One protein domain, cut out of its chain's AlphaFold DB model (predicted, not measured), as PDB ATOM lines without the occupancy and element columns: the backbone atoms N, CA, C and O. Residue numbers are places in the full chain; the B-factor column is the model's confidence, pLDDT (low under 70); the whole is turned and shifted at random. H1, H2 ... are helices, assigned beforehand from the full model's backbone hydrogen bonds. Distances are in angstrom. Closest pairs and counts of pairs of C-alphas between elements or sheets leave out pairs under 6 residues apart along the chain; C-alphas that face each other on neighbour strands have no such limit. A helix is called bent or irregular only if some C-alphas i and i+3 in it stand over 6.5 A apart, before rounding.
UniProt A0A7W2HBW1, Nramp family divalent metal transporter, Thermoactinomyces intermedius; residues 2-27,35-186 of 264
ATOM      1  N   LEU A   2      -0.118  41.675 -14.803       75.75
ATOM      2  CA  LEU A   2      -1.492  41.190 -14.575       75.75
ATOM      3  C   LEU A   2      -1.753  39.829 -15.222       75.75
ATOM      4  O   LEU A   2      -2.189  38.929 -14.525       75.75
ATOM      5  N   ILE A   3      -1.370  39.658 -16.495       77.88
ATOM      6  CA  ILE A   3      -1.493  38.380 -17.218       77.88
ATOM      7  C   ILE A   3      -0.848  37.243 -16.425       77.88
ATOM      8  O   ILE A   3      -1.508  36.256 -16.146       77.88
ATOM      9  N   ARG A   4       0.410  37.396 -15.994       79.00
ATOM     10  CA  ARG A   4       1.119  36.411 -15.161       79.00
ATOM     11  C   ARG A   4       0.358  36.037 -13.889       79.00
ATOM     12  O   ARG A   4       0.293  34.864 -13.550       79.00
ATOM     13  N   ILE A   5      -0.169  37.021 -13.164       77.12
ATOM     14  CA  ILE A   5      -0.882  36.754 -11.909       77.12
ATOM     15  C   ILE A   5      -2.199  36.045 -12.200       77.12
ATOM     16  O   ILE A   5      -2.454  35.000 -11.620       77.12
ATOM     17  N   THR A   6      -3.013  36.568 -13.114       80.69
ATOM     18  CA  THR A   6      -4.332  35.992 -13.405       80.69
ATOM     19  C   THR A   6      -4.226  34.578 -13.958       80.69
ATOM     20  O   THR A   6      -5.024  33.723 -13.598       80.69
ATOM     21  N   THR A   7      -3.228  34.323 -14.797       80.19
ATOM     22  CA  THR A   7      -2.970  32.997 -15.362       80.19
ATOM     23  C   THR A   7      -2.438  32.034 -14.303       80.19
ATOM     24  O   THR A   7      -3.084  31.040 -14.024       80.19
ATOM     25  N   VAL A   8      -1.321  32.326 -13.637       77.44
ATOM     26  CA  VAL A   8      -0.705  31.359 -12.711       77.44
ATOM     27  C   VAL A   8      -1.552  31.135 -11.461       77.44
ATOM     28  O   VAL A   8      -1.722  29.993 -11.036       77.44
ATOM     29  N   VAL A   9      -2.143  32.194 -10.899       82.12
ATOM     30  CA  VAL A   9      -3.085  32.048  -9.780       82.12
ATOM     31  C   VAL A   9      -4.355  31.347 -10.254       82.12
ATOM     32  O   VAL A   9      -4.844  30.464  -9.563       82.12
ATOM     33  N   GLY A  10      -4.862  31.677 -11.448       80.75
ATOM     34  CA  GLY A  10      -6.012  30.996 -12.041       80.75
ATOM     35  C   GLY A  10      -5.782  29.495 -12.219       80.75
ATOM     36  O   GLY A  10      -6.626  28.706 -11.802       80.75
ATOM     37  N   THR A  11      -4.626  29.086 -12.752       77.75
ATOM     38  CA  THR A  11      -4.236  27.673 -12.847       77.75
ATOM     39  C   THR A  11      -4.176  27.037 -11.466       77.75
ATOM     40  O   THR A  11      -4.783  25.995 -11.271       77.75
ATOM     41  N   ALA A  12      -3.518  27.669 -10.489       78.88
ATOM     42  CA  ALA A  12      -3.423  27.117  -9.139       78.88
ATOM     43  C   ALA A  12      -4.792  26.950  -8.465       78.88
ATOM     44  O   ALA A  12      -4.999  25.965  -7.772       78.88
ATOM     45  N   VAL A  13      -5.733  27.876  -8.690       81.38
ATOM     46  CA  VAL A  13      -7.111  27.771  -8.181       81.38
ATOM     47  C   VAL A  13      -7.866  26.613  -8.834       81.38
ATOM     48  O   VAL A  13      -8.612  25.918  -8.157       81.38
ATOM     49  N   ILE A  14      -7.674  26.385 -10.133       76.50
ATOM     50  CA  ILE A  14      -8.296  25.260 -10.850       76.50
ATOM     51  C   ILE A  14      -7.713  23.917 -10.384       76.50
ATOM     52  O   ILE A  14      -8.438  22.935 -10.279       76.50
ATOM     53  N   VAL A  15      -6.414  23.905 -10.087       72.62
ATOM     54  CA  VAL A  15      -5.623  22.735  -9.679       72.62
ATOM     55  C   VAL A  15      -5.726  22.448  -8.176       72.62
ATOM     56  O   VAL A  15      -5.230  21.421  -7.734       72.62
ATOM     57  N   LEU A  16      -6.335  23.348  -7.388       67.81
ATOM     58  CA  LEU A  16      -6.318  23.335  -5.920       67.81
ATOM     59  C   LEU A  16      -6.453  21.908  -5.348       67.81
ATOM     60  O   LEU A  16      -7.521  21.306  -5.498       67.81
ATOM     61  N   PRO A  17      -5.425  21.386  -4.649       62.81
ATOM     62  CA  PRO A  17      -5.563  20.138  -3.914       62.81
ATOM     63  C   PRO A  17      -6.623  20.304  -2.821       62.81
ATOM     64  O   PRO A  17      -7.024  21.423  -2.472       62.81
ATOM     65  N   GLN A  18      -7.080  19.185  -2.254       62.12
ATOM     66  CA  GLN A  18      -7.989  19.212  -1.109       62.12
ATOM     67  C   GLN A  18      -7.429  20.182  -0.037       62.12
ATOM     68  O   GLN A  18      -6.237  20.170   0.288       62.12
ATOM     69  N   LEU A  19      -8.269  21.111   0.446       63.91
ATOM     70  CA  LEU A  19      -7.853  22.251   1.292       63.91
ATOM     71  C   LEU A  19      -7.143  21.825   2.592       63.91
ATOM     72  O   LEU A  19      -6.400  22.605   3.191       63.91
ATOM     73  N   ASP A  20      -7.368  20.589   3.024       63.69
ATOM     74  CA  ASP A  20      -6.728  19.944   4.164       63.69
ATOM     75  C   ASP A  20      -5.217  19.746   3.957       63.69
ATOM     76  O   ASP A  20      -4.440  19.991   4.881       63.69
ATOM     77  N   GLN A  21      -4.771  19.396   2.749       67.12
ATOM     78  CA  GLN A  21      -3.351  19.185   2.448       67.12
ATOM     79  C   GLN A  21      -2.558  20.498   2.457       67.12
ATOM     80  O   GLN A  21      -1.433  20.546   2.963       67.12
ATOM     81  N   ILE A  22      -3.166  21.595   1.992       68.75
ATOM     82  CA  ILE A  22      -2.569  22.941   2.068       68.75
ATOM     83  C   ILE A  22      -2.397  23.359   3.532       68.75
ATOM     84  O   ILE A  22      -1.340  23.863   3.913       68.75
ATOM     85  N   ALA A  23      -3.408  23.109   4.371       71.12
ATOM     86  CA  ALA A  23      -3.339  23.408   5.797       71.12
ATOM     87  C   ALA A  23      -2.239  22.599   6.507       71.12
ATOM     88  O   ALA A  23      -1.551  23.131   7.379       71.12
ATOM     89  N   MET A  24      -2.016  21.341   6.105       69.75
ATOM     90  CA  MET A  24      -0.900  20.538   6.611       69.75
ATOM     91  C   MET A  24       0.467  21.053   6.137       69.75
ATOM     92  O   MET A  24       1.425  20.992   6.906       69.75
ATOM     93  N   GLY A  25       0.561  21.598   4.920       69.44
ATOM     94  CA  GLY A  25       1.785  22.201   4.378       69.44
ATOM     95  C   GLY A  25       2.217  23.498   5.075       69.44
ATOM     96  O   GLY A  25       3.395  23.847   5.047       69.44
ATOM     97  N   LEU A  26       1.296  24.191   5.755       71.94
ATOM     98  CA  LEU A  26       1.612  25.362   6.586       71.94
ATOM     99  C   LEU A  26       2.304  24.993   7.906       71.94
ATOM    100  O   LEU A  26       2.849  25.870   8.577       71.94
ATOM    101  N   ILE A  27       2.290  23.714   8.290       76.75
ATOM    102  CA  ILE A  27       3.007  23.230   9.466       76.75
ATOM    103  C   ILE A  27       4.472  23.029   9.060       76.75
ATOM    104  O   ILE A  27       4.749  22.153   8.237       76.75
ATOM    105  N   ILE A  35      16.394  20.436   3.860       67.62
ATOM    106  CA  ILE A  35      16.723  21.729   4.462       67.62
ATOM    107  C   ILE A  35      17.556  22.587   3.507       67.62
ATOM    108  O   ILE A  35      17.282  23.775   3.382       67.62
ATOM    109  N   THR A  36      18.473  21.975   2.752       65.31
ATOM    110  CA  THR A  36      19.292  22.642   1.732       65.31
ATOM    111  C   THR A  36      18.425  23.207   0.606       65.31
ATOM    112  O   THR A  36      18.566  24.374   0.254       65.31
ATOM    113  N   TYR A  37      17.434  22.451   0.115       68.44
ATOM    114  CA  TYR A  37      16.485  22.937  -0.897       68.44
ATOM    115  C   TYR A  37      15.588  24.066  -0.376       68.44
ATOM    116  O   TYR A  37      15.405  25.077  -1.053       68.44
ATOM    117  N   ALA A  38      15.049  23.926   0.839       70.19
ATOM    118  CA  ALA A  38      14.219  24.957   1.463       70.19
ATOM    119  C   ALA A  38      15.004  26.260   1.667       70.19
ATOM    120  O   ALA A  38      14.517  27.356   1.392       70.19
ATOM    121  N   LEU A  39      16.248  26.137   2.112       65.50
ATOM    122  CA  LEU A  39      17.131  27.262   2.333       65.50
ATOM    123  C   LEU A  39      17.644  27.876   1.011       65.50
ATOM    124  O   LEU A  39      17.728  29.100   0.902       65.50
ATOM    125  N   GLY A  40      17.876  27.066  -0.026       65.00
ATOM    126  CA  GLY A  40      18.156  27.522  -1.391       65.00
ATOM    127  C   GLY A  40      16.995  28.316  -1.998       65.00
ATOM    128  O   GLY A  40      17.220  29.358  -2.612       65.00
ATOM    129  N   LEU A  41      15.746  27.906  -1.749       69.19
ATOM    130  CA  LEU A  41      14.551  28.674  -2.124       69.19
ATOM    131  C   LEU A  41      14.499  30.034  -1.410       69.19
ATOM    132  O   LEU A  41      14.223  31.053  -2.044       69.19
ATOM    133  N   ILE A  42      14.815  30.075  -0.111       70.00
ATOM    134  CA  ILE A  42      14.888  31.326   0.663       70.00
ATOM    135  C   ILE A  42      15.965  32.260   0.082       70.00
ATOM    136  O   ILE A  42      15.715  33.455  -0.101       70.00
ATOM    137  N   GLY A  43      17.138  31.719  -0.265       64.19
ATOM    138  CA  GLY A  43      18.234  32.445  -0.913       64.19
ATOM    139  C   GLY A  43      17.895  32.989  -2.293       64.19
ATOM    140  O   GLY A  43      18.080  34.181  -2.542       64.19
ATOM    141  N   GLY A  44      17.357  32.140  -3.165       64.81
ATOM    142  CA  GLY A  44      17.034  32.501  -4.543       64.81
ATOM    143  C   GLY A  44      15.917  33.539  -4.658       64.81
ATOM    144  O   GLY A  44      15.982  34.415  -5.519       64.81
ATOM    145  N   VAL A  45      14.907  33.480  -3.781       66.25
ATOM    146  CA  VAL A  45      13.764  34.410  -3.814       66.25
ATOM    147  C   VAL A  45      14.078  35.722  -3.095       66.25
ATOM    148  O   VAL A  45      13.687  36.794  -3.559       66.25
ATOM    149  N   GLY A  46      14.783  35.664  -1.964       61.31
ATOM    150  CA  GLY A  46      15.049  36.849  -1.157       61.31
ATOM    151  C   GLY A  46      16.276  37.656  -1.601       61.31
ATOM    152  O   GLY A  46      16.259  38.880  -1.511       61.31
ATOM    153  N   GLY A  47      17.343  37.001  -2.069       62.00
ATOM    154  CA  GLY A  47      18.688  37.578  -2.220       62.00
ATOM    155  C   GLY A  47      18.977  38.362  -3.484       62.00
ATOM    156  O   GLY A  47      20.126  38.432  -3.915       62.00
ATOM    157  N   SER A  48      17.967  38.948  -4.121       72.88
ATOM    158  CA  SER A  48      18.203  39.600  -5.404       72.88
ATOM    159  C   SER A  48      18.941  40.931  -5.253       72.88
ATOM    160  O   SER A  48      18.506  41.836  -4.536       72.88
ATOM    161  N   ILE A  49      19.994  41.107  -6.058       73.69
ATOM    162  CA  ILE A  49      20.708  42.381  -6.225       73.69
ATOM    163  C   ILE A  49      19.786  43.541  -6.627       73.69
ATOM    164  O   ILE A  49      20.065  44.703  -6.335       73.69
ATOM    165  N   THR A  50      18.643  43.223  -7.240       79.06
ATOM    166  CA  THR A  50      17.646  44.199  -7.694       79.06
ATOM    167  C   THR A  50      16.964  44.956  -6.554       79.06
ATOM    168  O   THR A  50      16.442  46.044  -6.786       79.06
ATOM    169  N   ILE A  51      17.031  44.468  -5.308       83.06
ATOM    170  CA  ILE A  51      16.550  45.221  -4.137       83.06
ATOM    171  C   ILE A  51      17.296  46.558  -4.018       83.06
ATOM    172  O   ILE A  51      16.685  47.588  -3.731       83.06
ATOM    173  N   ALA A  52      18.599  46.576  -4.318       83.88
ATOM    174  CA  ALA A  52      19.385  47.808  -4.325       83.88
ATOM    175  C   ALA A  52      18.982  48.755  -5.473       83.88
ATOM    176  O   ALA A  52      19.126  49.974  -5.352       83.88
ATOM    177  N   SER A  53      18.416  48.224  -6.561       87.94
ATOM    178  CA  SER A  53      17.945  49.018  -7.699       87.94
ATOM    179  C   SER A  53      16.719  49.875  -7.372       87.94
ATOM    180  O   SER A  53      16.520  50.909  -8.011       87.94
ATOM    181  N   TYR A  54      15.933  49.515  -6.347       89.56
ATOM    182  CA  TYR A  54      14.725  50.256  -5.964       89.56
ATOM    183  C   TYR A  54      15.004  51.740  -5.681       89.56
ATOM    184  O   TYR A  54      14.210  52.608  -6.049       89.56
ATOM    185  N   GLY A  55      16.171  52.059  -5.111       89.12
ATOM    186  CA  GLY A  55      16.585  53.442  -4.859       89.12
ATOM    187  C   GLY A  55      16.696  54.300  -6.127       89.12
ATOM    188  O   GLY A  55      16.409  55.498  -6.079       89.12
ATOM    189  N   TYR A  56      17.050  53.704  -7.271       90.25
ATOM    190  CA  TYR A  56      17.097  54.417  -8.551       90.25
ATOM    191  C   TYR A  56      15.688  54.697  -9.080       90.25
ATOM    192  O   TYR A  56      15.429  55.816  -9.510       90.25
ATOM    193  N   TRP A  57      14.746  53.757  -8.955       90.31
ATOM    194  CA  TRP A  57      13.351  53.969  -9.373       90.31
ATOM    195  C   TRP A  57      12.628  55.019  -8.528       90.31
ATOM    196  O   TRP A  57      11.878  55.837  -9.056       90.31
ATOM    197  N   VAL A  58      12.880  55.041  -7.215       91.19
ATOM    198  CA  VAL A  58      12.392  56.098  -6.308       91.19
ATOM    199  C   VAL A  58      12.880  57.467  -6.790       91.19
ATOM    200  O   VAL A  58      12.100  58.418  -6.875       91.19
ATOM    201  N   ARG A  59      14.158  57.554  -7.181       87.25
ATOM    202  CA  ARG A  59      14.754  58.779  -7.721       87.25
ATOM    203  C   ARG A  59      14.166  59.167  -9.079       87.25
ATOM    204  O   ARG A  59      13.851  60.336  -9.264       87.25
ATOM    205  N   GLU A  60      13.975  58.225 -10.001       87.56
ATOM    206  CA  GLU A  60      13.335  58.481 -11.303       87.56
ATOM    207  C   GLU A  60      11.904  59.012 -11.154       87.56
ATOM    208  O   GLU A  60      11.491  59.908 -11.890       87.56
ATOM    209  N   LYS A  61      11.159  58.502 -10.168       89.12
ATOM    210  CA  LYS A  61       9.816  58.989  -9.823       89.12
ATOM    211  C   LYS A  61       9.824  60.331  -9.079       89.12
ATOM    212  O   LYS A  61       8.756  60.842  -8.751       89.12
ATOM    213  N   ASN A  62      10.999  60.907  -8.811       89.31
ATOM    214  CA  ASN A  62      11.192  62.120  -8.010       89.31
ATOM    215  C   ASN A  62      10.587  62.026  -6.597       89.31
ATOM    216  O   ASN A  62      10.232  63.037  -5.985       89.31
ATOM    217  N   TRP A  63      10.485  60.811  -6.053       92.06
ATOM    218  CA  TRP A  63      10.059  60.589  -4.676       92.06
ATOM    219  C   TRP A  63      11.201  60.998  -3.748       92.06
ATOM    220  O   TRP A  63      12.220  60.317  -3.647       92.06
ATOM    221  N   SER A  64      11.052  62.153  -3.104       88.81
ATOM    222  CA  SER A  64      12.099  62.748  -2.275       88.81
ATOM    223  C   SER A  64      11.567  63.192  -0.917       88.81
ATOM    224  O   SER A  64      10.511  63.812  -0.795       88.81
ATOM    225  N   GLY A  65      12.330  62.859   0.123       87.12
ATOM    226  CA  GLY A  65      12.031  63.223   1.502       87.12
ATOM    227  C   GLY A  65      11.030  62.302   2.221       87.12
ATOM    228  O   GLY A  65      10.470  61.370   1.638       87.12
ATOM    229  N   PRO A  66      10.801  62.568   3.520       88.56
ATOM    230  CA  PRO A  66       9.962  61.750   4.394       88.56
ATOM    231  C   PRO A  66       8.525  61.429   3.952       88.56
ATOM    232  O   PRO A  66       8.081  60.309   4.223       88.56
ATOM    233  N   PRO A  67       7.774  62.339   3.294       91.38
ATOM    234  CA  PRO A  67       6.365  62.093   2.968       91.38
ATOM    235  C   PRO A  67       6.126  60.886   2.053       91.38
ATOM    236  O   PRO A  67       5.035  60.323   2.059       91.38
ATOM    237  N   TRP A  68       7.140  60.457   1.293       93.75
ATOM    238  CA  TRP A  68       7.043  59.308   0.390       93.75
ATOM    239  C   TRP A  68       7.298  57.962   1.073       93.75
ATOM    240  O   TRP A  68       6.971  56.926   0.502       93.75
ATOM    241  N   ILE A  69       7.817  57.937   2.305       90.88
ATOM    242  CA  ILE A  69       8.123  56.686   3.014       90.88
ATOM    243  C   ILE A  69       6.879  55.795   3.193       90.88
ATOM    244  O   ILE A  69       6.982  54.594   2.930       90.88
ATOM    245  N   PRO A  70       5.696  56.307   3.594       92.75
ATOM    246  CA  PRO A  70       4.478  55.496   3.644       92.75
ATOM    247  C   PRO A  70       4.088  54.918   2.277       92.75
ATOM    248  O   PRO A  70       3.699  53.755   2.201       92.75
ATOM    249  N   VAL A  71       4.253  55.694   1.200       94.00
ATOM    250  CA  VAL A  71       3.959  55.259  -0.175       94.00
ATOM    251  C   VAL A  71       4.915  54.148  -0.605       94.00
ATOM    252  O   VAL A  71       4.467  53.119  -1.095       94.00
ATOM    253  N   MET A  72       6.214  54.305  -0.347       92.88
ATOM    254  CA  MET A  72       7.229  53.284  -0.630       92.88
ATOM    255  C   MET A  72       6.969  51.989   0.148       92.88
ATOM    256  O   MET A  72       7.125  50.896  -0.393       92.88
ATOM    257  N   ARG A  73       6.536  52.089   1.414       91.75
ATOM    258  CA  ARG A  73       6.152  50.921   2.223       91.75
ATOM    259  C   ARG A  73       4.932  50.213   1.653       91.75
ATOM    260  O   ARG A  73       4.930  48.988   1.609       91.75
ATOM    261  N   LEU A  74       3.919  50.962   1.219       94.56
ATOM    262  CA  LEU A  74       2.734  50.396   0.579       94.56
ATOM    263  C   LEU A  74       3.099  49.703  -0.738       94.56
ATOM    264  O   LEU A  74       2.726  48.553  -0.935       94.56
ATOM    265  N   ASP A  75       3.869  50.372  -1.596       92.69
ATOM    266  CA  ASP A  75       4.360  49.846  -2.875       92.69
ATOM    267  C   ASP A  75       5.119  48.525  -2.676       92.69
ATOM    268  O   ASP A  75       4.789  47.503  -3.277       92.69
ATOM    269  N   THR A  76       6.052  48.513  -1.723       90.44
ATOM    270  CA  THR A  76       6.834  47.324  -1.360       90.44
ATOM    271  C   THR A  76       5.949  46.217  -0.774       90.44
ATOM    272  O   THR A  76       6.091  45.052  -1.139       90.44
ATOM    273  N   CYS A  77       5.003  46.562   0.105       92.69
ATOM    274  CA  CYS A  77       4.069  45.610   0.710       92.69
ATOM    275  C   CYS A  77       3.197  44.925  -0.349       92.69
ATOM    276  O   CYS A  77       3.096  43.699  -0.370       92.69
ATOM    277  N   VAL A  78       2.622  45.700  -1.272       93.06
ATOM    278  CA  VAL A  78       1.821  45.175  -2.385       93.06
ATOM    279  C   VAL A  78       2.683  44.288  -3.284       93.06
ATOM    280  O   VAL A  78       2.276  43.171  -3.604       93.06
ATOM    281  N   ALA A  79       3.891  44.732  -3.640       88.62
ATOM    282  CA  ALA A  79       4.800  43.968  -4.491       88.62
ATOM    283  C   ALA A  79       5.171  42.604  -3.881       88.62
ATOM    284  O   ALA A  79       5.045  41.575  -4.552       88.62
ATOM    285  N   TYR A  80       5.575  42.566  -2.607       87.88
ATOM    286  CA  TYR A  80       5.929  41.312  -1.934       87.88
ATOM    287  C   TYR A  80       4.717  40.426  -1.650       87.88
ATOM    288  O   TYR A  80       4.829  39.210  -1.779       87.88
ATOM    289  N   THR A  81       3.547  40.999  -1.353       90.50
ATOM    290  CA  THR A  81       2.308  40.222  -1.177       90.50
ATOM    291  C   THR A  81       1.934  39.495  -2.466       90.50
ATOM    292  O   THR A  81       1.691  38.291  -2.459       90.50
ATOM    293  N   LEU A  82       1.954  40.198  -3.601       88.38
ATOM    294  CA  LEU A  82       1.668  39.591  -4.903       88.38
ATOM    295  C   LEU A  82       2.732  38.562  -5.303       88.38
ATOM    296  O   LEU A  82       2.405  37.550  -5.919       88.38
ATOM    297  N   THR A  83       3.992  38.791  -4.931       85.81
ATOM    298  CA  THR A  83       5.082  37.829  -5.151       85.81
ATOM    299  C   THR A  83       4.893  36.564  -4.318       85.81
ATOM    300  O   THR A  83       5.071  35.464  -4.839       85.81
ATOM    301  N   ALA A  84       4.475  36.694  -3.057       85.69
ATOM    302  CA  ALA A  84       4.170  35.562  -2.191       85.69
ATOM    303  C   ALA A  84       3.003  34.735  -2.745       85.69
ATOM    304  O   ALA A  84       3.143  33.525  -2.897       85.69
ATOM    305  N   ILE A  85       1.898  35.385  -3.136       87.19
ATOM    306  CA  ILE A  85       0.747  34.717  -3.770       87.19
ATOM    307  C   ILE A  85       1.199  33.949  -5.014       87.19
ATOM    308  O   ILE A  85       0.916  32.764  -5.146       87.19
ATOM    309  N   PHE A  86       1.955  34.601  -5.898       84.31
ATOM    310  CA  PHE A  86       2.461  33.980  -7.118       84.31
ATOM    311  C   PHE A  86       3.367  32.769  -6.841       84.31
ATOM    312  O   PHE A  86       3.224  31.731  -7.482       84.31
ATOM    313  N   THR A  87       4.276  32.887  -5.870       82.44
ATOM    314  CA  THR A  87       5.209  31.812  -5.499       82.44
ATOM    315  C   THR A  87       4.466  30.619  -4.904       82.44
ATOM    316  O   THR A  87       4.742  29.483  -5.276       82.44
ATOM    317  N   LEU A  88       3.479  30.866  -4.036       83.50
ATOM    318  CA  LEU A  88       2.619  29.819  -3.481       83.50
ATOM    319  C   LEU A  88       1.797  29.130  -4.574       83.50
ATOM    320  O   LEU A  88       1.700  27.909  -4.577       83.50
ATOM    321  N   SER A  89       1.255  29.883  -5.535       83.31
ATOM    322  CA  SER A  89       0.544  29.309  -6.681       83.31
ATOM    323  C   SER A  89       1.439  28.396  -7.520       83.31
ATOM    324  O   SER A  89       1.019  27.295  -7.866       83.31
ATOM    325  N   LEU A  90       2.679  28.807  -7.804       80.62
ATOM    326  CA  LEU A  90       3.643  27.947  -8.498       80.62
ATOM    327  C   LEU A  90       3.998  26.701  -7.685       80.62
ATOM    328  O   LEU A  90       4.121  25.628  -8.266       80.62
ATOM    329  N   LEU A  91       4.142  26.830  -6.364       80.31
ATOM    330  CA  LEU A  91       4.428  25.696  -5.490       80.31
ATOM    331  C   LEU A  91       3.282  24.677  -5.497       80.31
ATOM    332  O   LEU A  91       3.553  23.489  -5.574       80.31
ATOM    333  N   ILE A  92       2.025  25.133  -5.467       79.06
ATOM    334  CA  ILE A  92       0.836  24.268  -5.539       79.06
ATOM    335  C   ILE A  92       0.794  23.518  -6.872       79.06
ATOM    336  O   ILE A  92       0.668  22.298  -6.883       79.06
ATOM    337  N   VAL A  93       0.954  24.230  -7.994       77.50
ATOM    338  CA  VAL A  93       0.968  23.605  -9.327       77.50
ATOM    339  C   VAL A  93       2.147  22.637  -9.460       77.50
ATOM    340  O   VAL A  93       1.995  21.545  -9.993       77.50
ATOM    341  N   GLY A  94       3.325  23.005  -8.952       75.69
ATOM    342  CA  GLY A  94       4.484  22.118  -8.941       75.69
ATOM    343  C   GLY A  94       4.245  20.866  -8.098       75.69
ATOM    344  O   GLY A  94       4.535  19.768  -8.554       75.69
ATOM    345  N   ALA A  95       3.691  21.014  -6.895       75.31
ATOM    346  CA  ALA A  95       3.415  19.897  -6.002       75.31
ATOM    347  C   ALA A  95       2.418  18.908  -6.617       75.31
ATOM    348  O   ALA A  95       2.729  17.729  -6.669       75.31
ATOM    349  N   GLU A  96       1.284  19.364  -7.148       73.88
ATOM    350  CA  GLU A  96       0.248  18.456  -7.670       73.88
ATOM    351  C   GLU A  96       0.749  17.588  -8.838       73.88
ATOM    352  O   GLU A  96       0.449  16.401  -8.918       73.88
ATOM    353  N   PHE A  97       1.560  18.158  -9.733       66.56
ATOM    354  CA  PHE A  97       1.935  17.477 -10.978       66.56
ATOM    355  C   PHE A  97       3.341  16.883 -11.000       66.56
ATOM    356  O   PHE A  97       3.624  16.018 -11.831       66.56
ATOM    357  N   LEU A  98       4.247  17.347 -10.139       66.88
ATOM    358  CA  LEU A  98       5.620  16.831 -10.066       66.88
ATOM    359  C   LEU A  98       5.788  15.838  -8.920       66.88
ATOM    360  O   LEU A  98       6.663  14.973  -8.975       66.88
ATOM    361  N   TYR A  99       4.961  15.933  -7.876       63.41
ATOM    362  CA  TYR A  99       5.044  15.014  -6.754       63.41
ATOM    363  C   TYR A  99       4.482  13.645  -7.150       63.41
ATOM    364  O   TYR A  99       3.306  13.495  -7.459       63.41
ATOM    365  N   GLY A 100       5.342  12.625  -7.169       55.94
ATOM    366  CA  GLY A 100       4.955  11.248  -7.492       55.94
ATOM    367  C   GLY A 100       4.835  10.922  -8.988       55.94
ATOM    368  O   GLY A 100       4.643   9.755  -9.319       55.94
ATOM    369  N   SER A 101       5.006  11.892  -9.894       57.75
ATOM    370  CA  SER A 101       4.964  11.657 -11.350       57.75
ATOM    371  C   SER A 101       6.297  11.186 -11.943       57.75
ATOM    372  O   SER A 101       6.334  10.735 -13.087       57.75
ATOM    373  N   GLY A 102       7.397  11.284 -11.184       55.41
ATOM    374  CA  GLY A 102       8.744  10.919 -11.643       55.41
ATOM    375  C   GLY A 102       9.297  11.832 -12.745       55.41
ATOM    376  O   GLY A 102      10.336  11.524 -13.323       55.41
ATOM    377  N   ILE A 103       8.615  12.941 -13.053       58.97
ATOM    378  CA  ILE A 103       9.053  13.915 -14.053       58.97
ATOM    379  C   ILE A 103      10.157  14.772 -13.433       58.97
ATOM    380  O   ILE A 103       9.899  15.691 -12.654       58.97
ATOM    381  N   GLU A 104      11.403  14.490 -13.799       56.06
ATOM    382  CA  GLU A 104      12.517  15.378 -13.495       56.06
ATOM    383  C   GLU A 104      12.460  16.590 -14.439       56.06
ATOM    384  O   GLU A 104      12.625  16.463 -15.653       56.06
ATOM    385  N   LEU A 105      12.225  17.790 -13.894       58.25
ATOM    386  CA  LEU A 105      12.286  19.064 -14.629       58.25
ATOM    387  C   LEU A 105      13.742  19.442 -14.973       58.25
ATOM    388  O   LEU A 105      14.221  20.515 -14.612       58.25
ATOM    389  N   GLN A 106      14.481  18.543 -15.620       53.97
ATOM    390  CA  GLN A 106      15.886  18.769 -15.951       53.97
ATOM    391  C   GLN A 106      16.079  19.588 -17.238       53.97
ATOM    392  O   GLN A 106      17.125  20.212 -17.388       53.97
ATOM    393  N   ASN A 107      15.065  19.669 -18.113       56.81
ATOM    394  CA  ASN A 107      15.125  20.371 -19.403       56.81
ATOM    395  C   ASN A 107      13.886  21.251 -19.664       56.81
ATOM    396  O   ASN A 107      12.848  21.092 -19.019       56.81
ATOM    397  N   GLU A 108      13.981  22.149 -20.656       58.72
ATOM    398  CA  GLU A 108      12.879  23.014 -21.138       58.72
ATOM    399  C   GLU A 108      11.601  22.220 -21.475       58.72
ATOM    400  O   GLU A 108      10.480  22.705 -21.296       58.72
ATOM    401  N   GLU A 109      11.771  20.961 -21.879       64.69
ATOM    402  CA  GLU A 109      10.702  20.010 -22.171       64.69
ATOM    403  C   GLU A 109       9.796  19.744 -20.961       64.69
ATOM    404  O   GLU A 109       8.589  19.581 -21.129       64.69
ATOM    405  N   GLY A 110      10.325  19.776 -19.733       68.69
ATOM    406  CA  GLY A 110       9.561  19.469 -18.521       68.69
ATOM    407  C   GLY A 110       8.378  20.416 -18.287       68.69
ATOM    408  O   GLY A 110       7.296  19.993 -17.878       68.69
ATOM    409  N   LEU A 111       8.539  21.699 -18.621       72.75
ATOM    410  CA  LEU A 111       7.477  22.703 -18.491       72.75
ATOM    411  C   LEU A 111       6.416  22.575 -19.586       72.75
ATOM    412  O   LEU A 111       5.228  22.778 -19.328       72.75
ATOM    413  N   ILE A 112       6.832  22.217 -20.802       81.00
ATOM    414  CA  ILE A 112       5.909  21.946 -21.909       81.00
ATOM    415  C   ILE A 112       5.107  20.675 -21.607       81.00
ATOM    416  O   ILE A 112       3.892  20.657 -21.794       81.00
ATOM    417  N   HIS A 113       5.750  19.642 -21.061       79.88
ATOM    418  CA  HIS A 113       5.082  18.430 -20.593       79.88
ATOM    419  C   HIS A 113       4.038  18.724 -19.513       79.88
ATOM    420  O   HIS A 113       2.916  18.224 -19.606       79.88
ATOM    421  N   LEU A 114       4.366  19.586 -18.547       78.75
ATOM    422  CA  LEU A 114       3.420  20.029 -17.526       78.75
ATOM    423  C   LEU A 114       2.216  20.763 -18.135       78.75
ATOM    424  O   LEU A 114       1.074  20.479 -17.779       78.75
ATOM    425  N   ALA A 115       2.452  21.654 -19.103       83.50
ATOM    426  CA  ALA A 115       1.376  22.330 -19.823       83.50
ATOM    427  C   ALA A 115       0.453  21.325 -20.530       83.50
ATOM    428  O   ALA A 115      -0.769  21.422 -20.416       83.50
ATOM    429  N   VAL A 116       1.024  20.337 -21.230       86.25
ATOM    430  CA  VAL A 116       0.268  19.274 -21.913       86.25
ATOM    431  C   VAL A 116      -0.558  18.453 -20.923       86.25
ATOM    432  O   VAL A 116      -1.710  18.144 -21.223       86.25
ATOM    433  N   LEU A 117      -0.004  18.113 -19.758       82.00
ATOM    434  CA  LEU A 117      -0.709  17.362 -18.717       82.00
ATOM    435  C   LEU A 117      -1.916  18.150 -18.188       82.00
ATOM    436  O   LEU A 117      -3.039  17.649 -18.234       82.00
ATOM    437  N   LEU A 118      -1.706  19.423 -17.838       81.19
ATOM    438  CA  LEU A 118      -2.767  20.360 -17.458       81.19
ATOM    439  C   LEU A 118      -3.851  20.483 -18.536       81.19
ATOM    440  O   LEU A 118      -5.041  20.515 -18.237       81.19
ATOM    441  N   GLY A 119      -3.444  20.535 -19.805       85.25
ATOM    442  CA  GLY A 119      -4.353  20.592 -20.944       85.25
ATOM    443  C   GLY A 119      -5.187  19.328 -21.137       85.25
ATOM    444  O   GLY A 119      -6.338  19.419 -21.558       85.25
ATOM    445  N   LYS A 120      -4.628  18.153 -20.834       86.06
ATOM    446  CA  LYS A 120      -5.355  16.879 -20.900       86.06
ATOM    447  C   LYS A 120      -6.398  16.764 -19.795       86.06
ATOM    448  O   LYS A 120      -7.481  16.257 -20.057       86.06
ATOM    449  N   GLU A 121      -6.073  17.230 -18.595       83.25
ATOM    450  CA  GLU A 121      -6.946  17.096 -17.430       83.25
ATOM    451  C   GLU A 121      -8.025  18.187 -17.363       83.25
ATOM    452  O   GLU A 121      -9.194  17.888 -17.136       83.25
ATOM    453  N   PHE A 122      -7.663  19.442 -17.646       83.44
ATOM    454  CA  PHE A 122      -8.558  20.600 -17.507       83.44
ATOM    455  C   PHE A 122      -8.952  21.255 -18.842       83.44
ATOM    456  O   PHE A 122      -9.686  22.245 -18.871       83.44
ATOM    457  N   GLY A 123      -8.484  20.706 -19.963       87.31
ATOM    458  CA  GLY A 123      -8.828  21.147 -21.312       87.31
ATOM    459  C   GLY A 123      -7.907  22.221 -21.905       87.31
ATOM    460  O   GLY A 123      -7.083  22.859 -21.243       87.31
ATOM    461  N   THR A 124      -8.090  22.464 -23.205       90.56
ATOM    462  CA  THR A 124      -7.287  23.391 -24.024       90.56
ATOM    463  C   THR A 124      -7.175  24.825 -23.478       90.56
ATOM    464  O   THR A 124      -6.109  25.425 -23.633       90.56
ATOM    465  N   PRO A 125      -8.200  25.422 -22.833       87.56
ATOM    466  CA  PRO A 125      -8.055  26.758 -22.257       87.56
ATOM    467  C   PRO A 125      -6.991  26.831 -21.154       87.56
ATOM    468  O   PRO A 125      -6.225  27.793 -21.119       87.56
ATOM    469  N   VAL A 126      -6.896  25.813 -20.289       83.69
ATOM    470  CA  VAL A 126      -5.941  25.788 -19.166       83.69
ATOM    471  C   VAL A 126      -4.508  25.590 -19.657       83.69
ATOM    472  O   VAL A 126      -3.600  26.240 -19.141       83.69
ATOM    473  N   TYR A 127      -4.319  24.798 -20.716       86.31
ATOM    474  CA  TYR A 127      -3.041  24.670 -21.426       86.31
ATOM    475  C   TYR A 127      -2.475  26.037 -21.844       86.31
ATOM    476  O   TYR A 127      -1.355  26.403 -21.482       86.31
ATOM    477  N   TRP A 128      -3.268  26.826 -22.577       87.62
ATOM    478  CA  TRP A 128      -2.830  28.137 -23.062       87.62
ATOM    479  C   TRP A 128      -2.683  29.152 -21.937       87.62
ATOM    480  O   TRP A 128      -1.765  29.970 -21.963       87.62
ATOM    481  N   LEU A 129      -3.562  29.089 -20.939       85.88
ATOM    482  CA  LEU A 129      -3.506  29.945 -19.764       85.88
ATOM    483  C   LEU A 129      -2.194  29.722 -18.995       85.88
ATOM    484  O   LEU A 129      -1.499  30.697 -18.711       85.88
ATOM    485  N   PHE A 130      -1.790  28.470 -18.764       83.69
ATOM    486  CA  PHE A 130      -0.506  28.143 -18.140       83.69
ATOM    487  C   PHE A 130       0.687  28.630 -18.976       83.69
ATOM    488  O   PHE A 130       1.561  29.316 -18.446       83.69
ATOM    489  N   LEU A 131       0.710  28.355 -20.287       87.44
ATOM    490  CA  LEU A 131       1.816  28.771 -21.161       87.44
ATOM    491  C   LEU A 131       1.974  30.291 -21.249       87.44
ATOM    492  O   LEU A 131       3.089  30.802 -21.147       87.44
ATOM    493  N   LEU A 132       0.872  31.029 -21.404       89.50
ATOM    494  CA  LEU A 132       0.899  32.493 -21.412       89.50
ATOM    495  C   LEU A 132       1.346  33.048 -20.061       89.50
ATOM    496  O   LEU A 132       2.068  34.048 -20.011       89.50
ATOM    497  N   GLY A 133       0.943  32.399 -18.968       86.12
ATOM    498  CA  GLY A 133       1.377  32.753 -17.625       86.12
ATOM    499  C   GLY A 133       2.862  32.559 -17.412       86.12
ATOM    500  O   GLY A 133       3.541  33.490 -16.975       86.12
ATOM    501  N   PHE A 134       3.373  31.392 -17.797       83.06
ATOM    502  CA  PHE A 134       4.790  31.074 -17.751       83.06
ATOM    503  C   PHE A 134       5.610  32.036 -18.617       83.06
ATOM    504  O   PHE A 134       6.544  32.667 -18.126       83.06
ATOM    505  N   TRP A 135       5.210  32.249 -19.874       87.56
ATOM    506  CA  TRP A 135       5.874  33.202 -20.764       87.56
ATOM    507  C   TRP A 135       5.881  34.619 -20.177       87.56
ATOM    508  O   TRP A 135       6.925  35.273 -20.125       87.56
ATOM    509  N   SER A 136       4.739  35.082 -19.657       88.69
ATOM    510  CA  SER A 136       4.641  36.393 -19.014       88.69
ATOM    511  C   SER A 136       5.535  36.478 -17.772       88.69
ATOM    512  O   SER A 136       6.157  37.517 -17.540       88.69
ATOM    513  N   ALA A 137       5.638  35.406 -16.981       83.75
ATOM    514  CA  ALA A 137       6.524  35.322 -15.823       83.75
ATOM    515  C   ALA A 137       7.993  35.451 -16.188       83.75
ATOM    516  O   ALA A 137       8.670  36.338 -15.659       83.75
ATOM    517  N   SER A 138       8.450  34.633 -17.126       83.38
ATOM    518  CA  SER A 138       9.834  34.615 -17.580       83.38
ATOM    519  C   SER A 138      10.213  35.953 -18.209       83.38
ATOM    520  O   SER A 138      11.172  36.591 -17.777       83.38
ATOM    521  N   PHE A 139       9.395  36.463 -19.136       87.19
ATOM    522  CA  PHE A 139       9.670  37.724 -19.824       87.19
ATOM    523  C   PHE A 139       9.728  38.919 -18.861       87.19
ATOM    524  O   PHE A 139      10.656  39.725 -18.906       87.19
ATOM    525  N   THR A 140       8.762  39.034 -17.943       85.44
ATOM    526  CA  THR A 140       8.719  40.177 -17.011       85.44
ATOM    527  C   THR A 140       9.838  40.158 -15.973       85.44
ATOM    528  O   THR A 140      10.243  41.226 -15.516       85.44
ATOM    529  N   SER A 141      10.364  38.983 -15.621       82.62
ATOM    530  CA  SER A 141      11.466  38.856 -14.659       82.62
ATOM    531  C   SER A 141      12.790  39.370 -15.232       82.62
ATOM    532  O   SER A 141      13.564  40.003 -14.517       82.62
ATOM    533  N   VAL A 142      13.009  39.201 -16.541       86.38
ATOM    534  CA  VAL A 142      14.188  39.737 -17.243       86.38
ATOM    535  C   VAL A 142      14.176  41.267 -17.268       86.38
ATOM    536  O   VAL A 142      15.196  41.901 -17.001       86.38
ATOM    537  N   LEU A 143      13.012  41.877 -17.525       86.81
ATOM    538  CA  LEU A 143      12.884  43.336 -17.647       86.81
ATOM    539  C   LEU A 143      13.338  44.089 -16.389       86.81
ATOM    540  O   LEU A 143      13.988  45.129 -16.500       86.81
ATOM    541  N   GLY A 144      13.019  43.566 -15.201       84.94
ATOM    542  CA  GLY A 144      13.411  44.190 -13.935       84.94
ATOM    543  C   GLY A 144      14.929  44.254 -13.765       84.94
ATOM    544  O   GLY A 144      15.476  45.304 -13.430       84.94
ATOM    545  N   VAL A 145      15.619  43.153 -14.073       87.44
ATOM    546  CA  VAL A 145      17.085  43.054 -14.003       87.44
ATOM    547  C   VAL A 145      17.741  43.939 -15.064       87.44
ATOM    548  O   VAL A 145      18.663  44.693 -14.752       87.44
ATOM    549  N   PHE A 146      17.225  43.905 -16.297       90.25
ATOM    550  CA  PHE A 146      17.744  44.688 -17.422       90.25
ATOM    551  C   PHE A 146      17.639  46.191 -17.186       90.25
ATOM    552  O   PHE A 146      18.473  46.948 -17.670       90.25
ATOM    553  N   ASN A 147      16.637  46.640 -16.435       90.19
ATOM    554  CA  ASN A 147      16.537  48.041 -16.061       90.19
ATOM    555  C   ASN A 147      17.343  48.375 -14.792       90.19
ATOM    556  O   ASN A 147      18.041  49.384 -14.753       90.19
ATOM    557  N   GLY A 148      17.266  47.539 -13.756       90.00
ATOM    558  CA  GLY A 148      17.783  47.869 -12.430       90.00
ATOM    559  C   GLY A 148      19.291  47.682 -12.246       90.00
ATOM    560  O   GLY A 148      19.941  48.517 -11.619       90.00
ATOM    561  N   VAL A 149      19.874  46.595 -12.754       90.50
ATOM    562  CA  VAL A 149      21.292  46.267 -12.500       90.50
ATOM    563  C   VAL A 149      22.286  47.187 -13.229       90.50
ATOM    564  O   VAL A 149      23.296  47.545 -12.616       90.50
ATOM    565  N   PRO A 150      22.042  47.666 -14.468       92.94
ATOM    566  CA  PRO A 150      22.979  48.578 -15.116       92.94
ATOM    567  C   PRO A 150      23.106  49.924 -14.395       92.94
ATOM    568  O   PRO A 150      24.148  50.567 -14.520       92.94
ATOM    569  N   TYR A 151      22.105  50.334 -13.603       92.00
ATOM    570  CA  TYR A 151      22.236  51.488 -12.713       92.00
ATOM    571  C   TYR A 151      23.337  51.284 -11.675       92.00
ATOM    572  O   TYR A 151      24.221  52.133 -11.561       92.00
ATOM    573  N   LEU A 152      23.313  50.146 -10.976       90.38
ATOM    574  CA  LEU A 152      24.309  49.795  -9.960       90.38
ATOM    575  C   LEU A 152      25.714  49.735 -10.565       90.38
ATOM    576  O   LEU A 152      26.655  50.291 -10.006       90.38
ATOM    577  N   PHE A 153      25.852  49.106 -11.736       91.62
ATOM    578  CA  PHE A 153      27.138  49.006 -12.425       91.62
ATOM    579  C   PHE A 153      27.674  50.374 -12.861       91.62
ATOM    580  O   PHE A 153      28.838  50.693 -12.619       91.62
ATOM    581  N   ALA A 154      26.841  51.200 -13.494       90.81
ATOM    582  CA  ALA A 154      27.260  52.520 -13.946       90.81
ATOM    583  C   ALA A 154      27.674  53.420 -12.775       90.81
ATOM    584  O   ALA A 154      28.660  54.152 -12.884       90.81
ATOM    585  N   ASP A 155      26.968  53.336 -11.647       89.19
ATOM    586  CA  ASP A 155      27.302  54.081 -10.434       89.19
ATOM    587  C   ASP A 155      28.626  53.594  -9.827       89.19
ATOM    588  O   ASP A 155      29.502  54.402  -9.524       89.19
ATOM    589  N   LEU A 156      28.832  52.273  -9.768       89.56
ATOM    590  CA  LEU A 156      30.083  51.656  -9.325       89.56
ATOM    591  C   LEU A 156      31.279  52.116 -10.174       89.56
ATOM    592  O   LEU A 156      32.285  52.579  -9.640       89.56
ATOM    593  N   VAL A 157      31.165  52.045 -11.505       88.81
ATOM    594  CA  VAL A 157      32.236  52.456 -12.426       88.81
ATOM    595  C   VAL A 157      32.527  53.949 -12.308       88.81
ATOM    596  O   VAL A 157      33.691  54.348 -12.301       88.81
ATOM    597  N   ARG A 158      31.497  54.794 -12.189       84.62
ATOM    598  CA  ARG A 158      31.679  56.234 -11.956       84.62
ATOM    599  C   ARG A 158      32.345  56.518 -10.616       84.62
ATOM    600  O   ARG A 158      33.155  57.439 -10.549       84.62
ATOM    601  N   HIS A 159      32.020  55.749  -9.579       82.81
ATOM    602  CA  HIS A 159      32.643  55.880  -8.268       82.81
ATOM    603  C   HIS A 159      34.136  55.538  -8.329       82.81
ATOM    604  O   HIS A 159      34.951  56.325  -7.862       82.81
ATOM    605  N   PHE A 160      34.509  54.442  -8.999       83.06
ATOM    606  CA  PHE A 160      35.916  54.070  -9.202       83.06
ATOM    607  C   PHE A 160      36.680  55.021 -10.131       83.06
ATOM    608  O   PHE A 160      37.868  55.245  -9.929       83.06
ATOM    609  N   LYS A 161      36.019  55.601 -11.141       79.00
ATOM    610  CA  LYS A 161      36.639  56.584 -12.047       79.00
ATOM    611  C   LYS A 161      36.804  57.970 -11.429       79.00
ATOM    612  O   LYS A 161      37.532  58.786 -11.988       79.00
ATOM    613  N   LYS A 162      36.146  58.257 -10.303       65.62
ATOM    614  CA  LYS A 162      36.383  59.478  -9.529       65.62
ATOM    615  C   LYS A 162      37.637  59.331  -8.663       65.62
ATOM    616  O   LYS A 162      37.567  59.270  -7.441       65.62
ATOM    617  N   GLU A 163      38.795  59.399  -9.309       52.38
ATOM    618  CA  GLU A 163      39.916  60.139  -8.737       52.38
ATOM    619  C   GLU A 163      39.555  61.636  -8.828       52.38
ATOM    620  O   GLU A 163      39.238  62.119  -9.912       52.38
ATOM    621  N   VAL A 164      39.523  62.337  -7.686       43.91
ATOM    622  CA  VAL A 164      39.647  63.801  -7.459       43.91
ATOM    623  C   VAL A 164      38.643  64.277  -6.383       43.91
ATOM    624  O   VAL A 164      37.438  64.386  -6.644       43.91
ATOM    625  N   PRO A 165      39.126  64.621  -5.171       37.28
ATOM    626  CA  PRO A 165      38.350  65.348  -4.171       37.28
ATOM    627  C   PRO A 165      38.004  66.755  -4.689       37.28
ATOM    628  O   PRO A 165      38.879  67.464  -5.178       37.28
ATOM    629  N   GLY A 166      36.744  67.184  -4.549       48.12
ATOM    630  CA  GLY A 166      36.365  68.603  -4.684       48.12
ATOM    631  C   GLY A 166      35.388  68.985  -5.802       48.12
ATOM    632  O   GLY A 166      35.085  70.166  -5.946       48.12
ATOM    633  N   THR A 167      34.838  68.046  -6.576       46.28
ATOM    634  CA  THR A 167      33.801  68.375  -7.572       46.28
ATOM    635  C   THR A 167      32.396  68.095  -7.043       46.28
ATOM    636  O   THR A 167      32.166  67.075  -6.393       46.28
ATOM    637  N   LYS A 168      31.474  69.033  -7.329       52.47
ATOM    638  CA  LYS A 168      30.023  68.986  -7.065       52.47
ATOM    639  C   LYS A 168      29.471  67.561  -7.166       52.47
ATOM    640  O   LYS A 168      29.910  66.800  -8.035       52.47
ATOM    641  N   GLU A 169      28.517  67.228  -6.293       56.81
ATOM    642  CA  GLU A 169      27.841  65.925  -6.283       56.81
ATOM    643  C   GLU A 169      27.587  65.450  -7.723       56.81
ATOM    644  O   GLU A 169      26.999  66.195  -8.515       56.81
ATOM    645  N   PRO A 170      28.121  64.278  -8.119       62.28
ATOM    646  CA  PRO A 170      27.985  63.816  -9.489       62.28
ATOM    647  C   PRO A 170      26.508  63.731  -9.850       62.28
ATOM    648  O   PRO A 170      25.708  63.218  -9.068       62.28
ATOM    649  N   ALA A 171      26.166  64.201 -11.050       70.69
ATOM    650  CA  ALA A 171      24.821  64.040 -11.573       70.69
ATOM    651  C   ALA A 171      24.415  62.556 -11.492       70.69
ATOM    652  O   ALA A 171      25.237  61.686 -11.818       70.69
ATOM    653  N   PRO A 172      23.176  62.255 -11.068       77.06
ATOM    654  CA  PRO A 172      22.719  60.882 -10.928       77.06
ATOM    655  C   PRO A 172      22.859  60.119 -12.250       77.06
ATOM    656  O   PRO A 172      22.774  60.690 -13.341       77.06
ATOM    657  N   VAL A 173      23.106  58.812 -12.148       84.56
ATOM    658  CA  VAL A 173      23.126  57.914 -13.308       84.56
ATOM    659  C   VAL A 173      21.771  57.974 -14.018       84.56
ATOM    660  O   VAL A 173      20.727  58.063 -13.378       84.56
ATOM    661  N   SER A 174      21.798  57.930 -15.347       86.56
ATOM    662  CA  SER A 174      20.622  57.943 -16.220       86.56
ATOM    663  C   SER A 174      20.722  56.799 -17.228       86.56
ATOM    664  O   SER A 174      21.827  56.410 -17.596       86.56
ATOM    665  N   VAL A 175      19.596  56.341 -17.781       87.75
ATOM    666  CA  VAL A 175      19.543  55.378 -18.907       87.75
ATOM    667  C   VAL A 175      20.340  55.794 -20.159       87.75
ATOM    668  O   VAL A 175      20.570  54.994 -21.071       87.75
ATOM    669  N   ARG A 176      20.727  57.072 -20.263       86.94
ATOM    670  CA  ARG A 176      21.578  57.589 -21.348       86.94
ATOM    671  C   ARG A 176      23.075  57.434 -21.072       86.94
ATOM    672  O   ARG A 176      23.872  57.720 -21.958       86.94
ATOM    673  N   ASP A 177      23.451  57.000 -19.875       88.12
ATOM    674  CA  ASP A 177      24.838  56.799 -19.484       88.12
ATOM    675  C   ASP A 177      25.512  55.712 -20.346       88.12
ATOM    676  O   ASP A 177      24.941  54.628 -20.521       88.12
ATOM    677  N   PRO A 178      26.717  55.966 -20.890       91.19
ATOM    678  CA  PRO A 178      27.450  54.969 -21.663       91.19
ATOM    679  C   PRO A 178      27.761  53.689 -20.872       91.19
ATOM    680  O   PRO A 178      27.679  52.608 -21.447       91.19
ATOM    681  N   PHE A 179      28.063  53.768 -19.571       92.56
ATOM    682  CA  PHE A 179      28.291  52.591 -18.724       92.56
ATOM    683  C   PHE A 179      27.002  51.810 -18.481       92.56
ATOM    684  O   PHE A 179      27.031  50.582 -18.515       92.56
ATOM    685  N   TYR A 180      25.867  52.501 -18.320       93.25
ATOM    686  CA  TYR A 180      24.554  51.856 -18.212       93.25
ATOM    687  C   TYR A 180      24.254  51.059 -19.486       93.25
ATOM    688  O   TYR A 180      23.948  49.871 -19.434       93.25
ATOM    689  N   ARG A 181      24.383  51.697 -20.658       94.25
ATOM    690  CA  ARG A 181      24.077  51.065 -21.952       94.25
ATOM    691  C   ARG A 181      25.076  49.973 -22.315       94.25
ATOM    692  O   ARG A 181      24.668  48.935 -22.821       94.25
ATOM    693  N   GLY A 182      26.360  50.190 -22.039       94.38
ATOM    694  CA  GLY A 182      27.401  49.189 -22.247       94.38
ATOM    695  C   GLY A 182      27.143  47.933 -21.421       94.38
ATOM    696  O   GLY A 182      27.180  46.830 -21.959       94.38
ATOM    697  N   PHE A 183      26.789  48.094 -20.143       93.75
ATOM    698  CA  PHE A 183      26.451  46.961 -19.286       93.75
ATOM    699  C   PHE A 183      25.130  46.294 -19.675       93.75
ATOM    700  O   PHE A 183      25.029  45.074 -19.628       93.75
ATOM    701  N   LEU A 184      24.138  47.061 -20.135       93.75
ATOM    702  CA  LEU A 184      22.908  46.501 -20.696       93.75
ATOM    703  C   LEU A 184      23.197  45.601 -21.910       93.75
ATOM    704  O   LEU A 184      22.682  44.487 -21.987       93.75
ATOM    705  N   LEU A 185      24.052  46.051 -22.836       94.12
ATOM    706  CA  LEU A 185      24.482  45.246 -23.986       94.12
ATOM    707  C   LEU A 185      25.259  44.006 -23.532       94.12
ATOM    708  O   LEU A 185      25.033  42.915 -24.055       94.12
ATOM    709  N   TRP A 186      26.123  44.157 -22.528       93.25
ATOM    710  CA  TRP A 186      26.874  43.052 -21.943       93.25
ATOM    711  C   TRP A 186      25.979  42.020 -21.241       93.25
ATOM    712  O   TRP A 186      26.229  40.831 -21.356       93.25
TER     713      TRP A 186
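AT A GLANCE: This is residues 2 to 27 and 35 to 186 of the 264 residues of the protein "Nramp family divalent metal transporter" of Thermoactinomyces intermedius (UniProt A0A7W2HBW1). The longest helix, H7, runs nearly straight through its slight bend, and a second long helix, H5, stands aslant to it without meeting it; H1 packs on both, near the end of the model where H6 folds back on the start of H7. At the other end H4 and H8 pack on H7b and residues 163 to 169 stick out as a loop, while away from that end residues 35 to 44 of H3 stand free. The printed part has 178 residues with eight named helices, H1 to H8 in chain order, and no named strand: all helix. It is loose, with a radius of gyration of the C-alphas of 21.0 A, and elongated, spanning 67 by 36 by 34 A.

HOW THE PARTS SIT: H7, residues 124 to 161, is the hub, touching four other helices. By its hydrogen bonds it was assigned as one helix, but it is bent: C-alphas 147 and 150 are 6.5 A apart, and its arms H7a, residues 124 to 147, and H7b, residues 150 to 161, stand at a shallow tilt of 14 degrees. H1, residues 2 to 15, touches H7a, opposite ways at a steep tilt of 42 degrees; the closest C-alphas, of Arg 4 and Gly 133, are 4.4 A apart. H1 also touches H5, residues 66 to 98, the same way at a steep tilt of 39 degrees, closest at the C-alphas of Ala 12 and Ser 89, 5.2 A. H5 and H7a are apart. H6, residues 109 to 122, forms a helical hairpin with H7a, a steep tilt of 38 degrees, with the C-alphas of Gly 119 and Tyr 127 closest at 4.3 A. H8, residues 178 to 186, touches H7b at a steep tilt of 53 degrees, with the C-alphas of Pro 150 and Tyr 180 closest at 4.8 A. H4, residues 50 to 60, touches H7b about perpendicular at 86 degrees, with the C-alphas of Ser 53 and Leu 152 closest at 6.8 A. H2, residues 19 to 25, and H3, residues 35 to 46, touch no helix. Each O i to N i+4 pair is within hydrogen-bond range in H1, H2, H3, H6, H7b and H8; the counts are 4 of 7 in H4, 27 of 29 in H5 and 18 of 20 in H7a.

IN THESE COORDINATES: H1 begins at C-alpha 2, (-1.492, 41.190, -14.575), and H8 ends at C-alpha 186, (26.874, 43.052, -21.943). H5 is 47.4 A long and only just irregular, C-alphas 67 and 70 being 6.9 A apart. H7a, 35.2 A long, begins at (-7.287, 23.391, -24.024).

THE WHOLE: The C-alphas farthest apart, of Glu 121 and Gly 166, are 68.5 A apart. Residues 28 to 34 are not printed; C-alphas 27 and 35 are 14.7 A apart across the cut. The link H7 to H8 is long, 16 residues. Confidence is low, pLDDT under 70, in 43 residues, among them 97 to 110 and 162 to 170.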